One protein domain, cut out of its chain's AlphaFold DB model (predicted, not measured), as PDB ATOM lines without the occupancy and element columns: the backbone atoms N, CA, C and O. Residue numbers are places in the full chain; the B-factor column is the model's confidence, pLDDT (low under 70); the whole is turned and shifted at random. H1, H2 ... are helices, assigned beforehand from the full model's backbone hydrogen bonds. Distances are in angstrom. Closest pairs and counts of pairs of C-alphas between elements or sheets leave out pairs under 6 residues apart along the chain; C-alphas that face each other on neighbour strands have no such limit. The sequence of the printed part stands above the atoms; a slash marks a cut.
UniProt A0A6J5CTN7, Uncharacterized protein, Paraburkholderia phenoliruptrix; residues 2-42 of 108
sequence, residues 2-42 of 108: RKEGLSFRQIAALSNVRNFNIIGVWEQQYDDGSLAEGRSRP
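AT A GLANCE: This is residues 2 to 42 of the 108 residues of an uncharacterized protein of Paraburkholderia phenoliruptrix (UniProt A0A6J5CTN7). The longer helix, H2, and the short helix H1 meet near their first residues as a loose L, joined by a short loop. Residues 2 to 7 form a tail before H1, and residues 32 to 42 form a curved tail beyond the far end of H2. The printed part has 41 residues, with H1 then H2 along the chain and no named strand; the class is all helix, though the helices hold just 18 residues. The whole is flat, spanning 27 by 23 by 12 A, and only just loose, close to compact, with a radius of gyration of the C-alphas of 11.1 A.

IN THESE COORDINATES: H2, residues 21 to 31, is 16.1 A long, from C-alpha 21 at (85.400, 103.680, 102.130) to C-alpha 31 at (93.510, 99.372, 88.930). H1, residues 8 to 14, begins at C-alpha 8 at (84.674, 96.606, 101.697).

HOW THE PARTS SIT: H2 and H1 touch; their closest C-alphas, those of Ile 23 and Phe 8, are 6.2 A apart. Their lines stand about perpendicular, at 77 degrees. In both helices every O i to N i+4 pair is within hydrogen-bond range.

THE WHOLE: The C-alphas farthest apart, those of Glu 4 and Pro 42, are 29.7 A apart. The printed part has no cut, and the link from H1 to H2 is short. The model's pLDDT is under 70 at residues 35 to 42.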
ATOM      1  N   ARG A   2      87.902  90.971  94.777       75.94
ATOM      2  CA  ARG A   2      87.274  90.243  93.657       75.94
ATOM      3  C   ARG A   2      87.510  88.732  93.656       75.94
ATOM      4  O   ARG A   2      86.612  87.990  93.303       75.94
ATOM      5  N   LYS A   3      88.700  88.288  94.076       81.50
ATOM      6  CA  LYS A   3      89.032  86.856  94.178       81.50
ATOM      7  C   LYS A   3      88.369  86.178  95.380       81.50
ATOM      8  O   LYS A   3      87.878  85.072  95.259       81.50
ATOM      9  N   GLU A   4      88.321  86.887  96.504       83.75
ATOM     10  CA  GLU A   4      87.812  86.373  97.785       83.75
ATOM     11  C   GLU A   4      86.313  86.659  98.008       83.75
ATOM     12  O   GLU A   4      85.766  86.308  99.043       83.75
ATOM     13  N   GLY A   5      85.644  87.381  97.100       87.19
ATOM     14  CA  GLY A   5      84.231  87.771  97.237       87.19
ATOM     15  C   GLY A   5      83.900  88.683  98.432       87.19
ATOM     16  O   GLY A   5      82.730  88.911  98.725       87.19
ATOM     17  N   LEU A   6      84.906  89.209  99.139       90.00
ATOM     18  CA  LEU A   6      84.717  89.993 100.362       90.00
ATOM     19  C   LEU A   6      84.272  91.431 100.070       90.00
ATOM     20  O   LEU A   6      84.850  92.116  99.222       90.00
ATOM     21  N   SER A   7      83.307  91.916 100.852       90.88
ATOM     22  CA  SER A   7      82.860  93.313 100.839       90.88
ATOM     23  C   SER A   7      83.892  94.268 101.456       90.88
ATOM     24  O   SER A   7      84.700  93.878 102.302       90.88
ATOM     25  N   PHE A   8      83.817  95.561 101.108       91.50
ATOM     26  CA  PHE A   8      84.674  96.606 101.697       91.50
ATOM     27  C   PHE A   8      84.616  96.621 103.225       91.50
ATOM     28  O   PHE A   8      85.639  96.783 103.881       91.50
ATOM     29  N   ARG A   9      83.435  96.394 103.811       92.44
ATOM     30  CA  ARG A   9      83.263  96.366 105.271       92.44
ATOM     31  C   ARG A   9      83.957  95.173 105.920       92.44
ATOM     32  O   ARG A   9      84.594  95.343 106.952       92.44
ATOM     33  N   GLN A  10      83.867  93.991 105.311       93.44
ATOM     34  CA  GLN A  10      84.545  92.793 105.817       93.44
ATOM     35  C   GLN A  10      86.063  92.961 105.772       93.44
ATOM     36  O   GLN A  10      86.744  92.659 106.745       93.44
ATOM     37  N   ILE A  11      86.592  93.516 104.682       93.62
ATOM     38  CA  ILE A  11      88.030  93.774 104.561       93.62
ATOM     39  C   ILE A  11      88.483  94.843 105.554       93.62
ATOM     40  O   ILE A  11      89.539  94.699 106.158       93.62
ATOM     41  N   ALA A  12      87.678  95.884 105.780       94.00
ATOM     42  CA  ALA A  12      87.977  96.893 106.791       94.00
ATOM     43  C   ALA A  12      88.070  96.287 108.193       94.00
ATOM     44  O   ALA A  12      88.992  96.614 108.933       94.00
ATOM     45  N   ALA A  13      87.157  95.375 108.529       93.50
ATOM     46  CA  ALA A  13      87.176  94.673 109.806       93.50
ATOM     47  C   ALA A  13      88.411  93.765 109.946       93.50
ATOM     48  O   ALA A  13      89.095  93.834 110.962       93.50
ATOM     49  N   LEU A  14      88.737  92.972 108.917       93.62
ATOM     50  CA  LEU A  14      89.908  92.082 108.923       93.62
ATOM     51  C   LEU A  14      91.232  92.851 109.016       93.62
ATOM     52  O   LEU A  14      92.138  92.441 109.734       93.62
ATOM     53  N   SER A  15      91.331  93.980 108.315       88.25
ATOM     54  CA  SER A  15      92.537  94.814 108.269       88.25
ATOM     55  C   SER A  15      92.573  95.898 109.351       88.25
ATOM     56  O   SER A  15      93.444  96.766 109.311       88.25
ATOM     57  N   ASN A  16      91.625  95.886 110.293       93.19
ATOM     58  CA  ASN A  16      91.482  96.882 111.356       93.19
ATOM     59  C   ASN A  16      91.494  98.347 110.851       93.19
ATOM     60  O   ASN A  16      92.100  99.244 111.442       93.19
ATOM     61  N   VAL A  17      90.828  98.598 109.723       91.56
ATOM     62  CA  VAL A  17      90.702  99.923 109.109       91.56
ATOM     63  C   VAL A  17      89.391 100.566 109.554       91.56
ATOM     64  O   VAL A  17      88.305 100.073 109.260       91.56
ATOM     65  N   ARG A  18      89.479 101.728 110.209       90.88
ATOM     66  CA  ARG A  18      88.306 102.435 110.756       90.88
ATOM     67  C   ARG A  18      87.299 102.892 109.694       90.88
ATOM     68  O   ARG A  18      86.101 102.918 109.958       90.88
ATOM     69  N   ASN A  19      87.770 103.293 108.513       90.50
ATOM     70  CA  ASN A  19      86.922 103.793 107.432       90.50
ATOM     71  C   ASN A  19      86.936 102.829 106.244       90.50
ATOM     72  O   ASN A  19      87.880 102.832 105.462       90.50
ATOM     73  N   PHE A  20      85.866 102.057 106.066       90.62
ATOM     74  CA  PHE A  20      85.774 101.084 104.973       90.62
ATOM     75  C   PHE A  20      85.790 101.719 103.570       90.62
ATOM     76  O   PHE A  20      86.198 101.060 102.616       90.62
ATOM     77  N   ASN A  21      85.410 102.996 103.429       89.88
ATOM     78  CA  ASN A  21      85.400 103.680 102.130       89.88
ATOM     79  C   ASN A  21      86.808 103.840 101.537       89.88
ATOM     80  O   ASN A  21      86.947 103.907 100.316       89.88
ATOM     81  N   ILE A  22      87.859 103.868 102.370       89.25
ATOM     82  CA  ILE A  22      89.239 104.012 101.882       89.25
ATOM     83  C   ILE A  22      89.677 102.814 101.036       89.25
ATOM     84  O   ILE A  22      90.496 102.958 100.136       89.25
ATOM     85  N   ILE A  23      89.084 101.643 101.274       90.81
ATOM     86  CA  ILE A  23      89.419 100.417 100.553       90.81
ATOM     87  C   ILE A  23      88.973 100.520  99.092       90.81
ATOM     88  O   ILE A  23      89.713 100.101  98.209       90.81
ATOM     89  N   GLY A  24      87.822 101.146  98.820       88.81
ATOM     90  CA  GLY A  24      87.378 101.413  97.447       88.81
ATOM     91  C   GLY A  24      88.299 102.397  96.716       88.81
ATOM     92  O   GLY A  24      88.594 102.216  95.538       88.81
ATOM     93  N   VAL A  25      88.827 103.399  97.429       88.88
ATOM     94  CA  VAL A  25      89.831 104.323  96.874       88.88
ATOM     95  C   VAL A  25      91.120 103.577  96.529       88.88
ATOM     96  O   VAL A  25      91.675 103.788  95.451       88.88
ATOM     97  N   TRP A  26      91.586 102.688  97.407       88.00
ATOM     98  CA  TRP A  26      92.769 101.864  97.149       88.00
ATOM     99  C   TRP A  26      92.565 100.892  95.988       88.00
ATOM    100  O   TRP A  26      93.481 100.716  95.190       88.00
ATOM    101  N   GLU A  27      91.374 100.304  95.852       87.88
ATOM    102  CA  GLU A  27      91.041  99.431  94.723       87.88
ATOM    103  C   GLU A  27      91.142 100.182  93.388       87.88
ATOM    104  O   GLU A  27      91.829  99.723  92.478       87.88
ATOM    105  N   GLN A  28      90.558 101.381  93.295       85.12
ATOM    106  CA  GLN A  28      90.683 102.226  92.101       85.12
ATOM    107  C   GLN A  28      92.137 102.629  91.829       85.12
ATOM    108  O   GLN A  28      92.604 102.580  90.696       85.12
ATOM    109  N   GLN A  29      92.883 103.003  92.872       85.69
ATOM    110  CA  GLN A  29      94.290 103.380  92.731       85.69
ATOM    111  C   GLN A  29      95.174 102.226  92.250       85.69
ATOM    112  O   GLN A  29      96.172 102.481  91.563       85.69
ATOM    113  N   TYR A  30      94.830 100.997  92.637       85.44
ATOM    114  CA  TYR A  30      95.499  99.776  92.210       85.44
ATOM    115  C   TYR A  30      95.198  99.482  90.736       85.44
ATOM    116  O   TYR A  30      96.136  99.274  89.966       85.44
ATOM    117  N   ASP A  31      93.929  99.563  90.326       84.94
ATOM    118  CA  ASP A  31      93.510  99.372  88.930       84.94
ATOM    119  C   ASP A  31      94.135 100.421  87.987       84.94
ATOM    120  O   ASP A  31      94.605 100.088  86.896       84.94
ATOM    121  N   ASP A  32      94.219 101.675  88.439       83.44
ATOM    122  CA  ASP A  32      94.828 102.786  87.698       83.44
ATOM    123  C   ASP A  32      96.374 102.735  87.679       83.44
ATOM    124  O   ASP A  32      97.019 103.540  87.000       83.44
ATOM    125  N   GLY A  33      96.999 101.841  88.459       77.44
ATOM    126  CA  GLY A  33      98.460 101.739  88.609       77.44
ATOM    127  C   GLY A  33      99.110 102.902  89.375       77.44
ATOM    128  O   GLY A  33     100.333 102.972  89.497       77.44
ATOM    129  N   SER A  34      98.310 103.819  89.926       71.44
ATOM    130  CA  SER A  34      98.784 105.010  90.649       71.44
ATOM    131  C   SER A  34      99.523 104.688  91.956       71.44
ATOM    132  O   SER A  34     100.415 105.440  92.356       71.44
ATOM    133  N   LEU A  35      99.196 103.544  92.573       64.56
ATOM    134  CA  LEU A  35      99.881 102.988  93.743       64.56
ATOM    135  C   LEU A  35     101.334 102.589  93.428       64.56
ATOM    136  O   LEU A  35     102.224 102.857  94.231       64.56
ATOM    137  N   ALA A  36     101.590 102.019  92.245       62.09
ATOM    138  CA  ALA A  36     102.933 101.624  91.809       62.09
ATOM    139  C   ALA A  36     103.798 102.829  91.392       62.09
ATOM    140  O   ALA A  36     105.016 102.804  91.529       62.09
ATOM    141  N   GLU A  37     103.172 103.910  90.919       61.00
ATOM    142  CA  GLU A  37     103.859 105.141  90.508       61.00
ATOM    143  C   GLU A  37     104.142 106.107  91.685       61.00
ATOM    144  O   GLU A  37     104.578 107.236  91.457       61.00
ATOM    145  N   GLY A  38     103.859 105.712  92.938       58.84
ATOM    146  CA  GLY A  38     104.055 106.556  94.129       58.84
ATOM    147  C   GLY A  38     103.202 107.832  94.141       58.84
ATOM    148  O   GLY A  38     103.464 108.764  94.903       58.84
ATOM    149  N   ARG A  39     102.173 107.913  93.287       54.47
ATOM    150  CA  ARG A  39     101.328 109.103  93.149       54.47
ATOM    151  C   ARG A  39     100.175 109.028  94.137       54.47
ATOM    152  O   ARG A  39      99.040 108.742  93.762       54.47
ATOM    153  N   SER A  40     100.449 109.338  95.403       55.91
ATOM    154  CA  SER A  40      99.371 109.607  96.356       55.91
ATOM    155  C   SER A  40      98.554 110.805  95.857       55.91
ATOM    156  O   SER A  40      99.092 111.888  95.609       55.91
ATOM    157  N   ARG A  41      97.250 110.608  95.630       57.72
ATOM    158  CA  ARG A  41      96.334 111.707  95.302       57.72
ATOM    159  C   ARG A  41      96.271 112.606  96.548       57.72
ATOM    160  O   ARG A  41      95.879 112.100  97.595       57.72
ATOM    161  N   PRO A  42      96.654 113.897  96.480       47.78
ATOM    162  CA  PRO A  42      96.572 114.771  97.643       47.78
ATOM    163  C   PRO A  42      95.128 114.790  98.154       47.78
ATOM    164  O   PRO A  42      94.189 114.889  97.362       47.78
TER     165      PRO A  42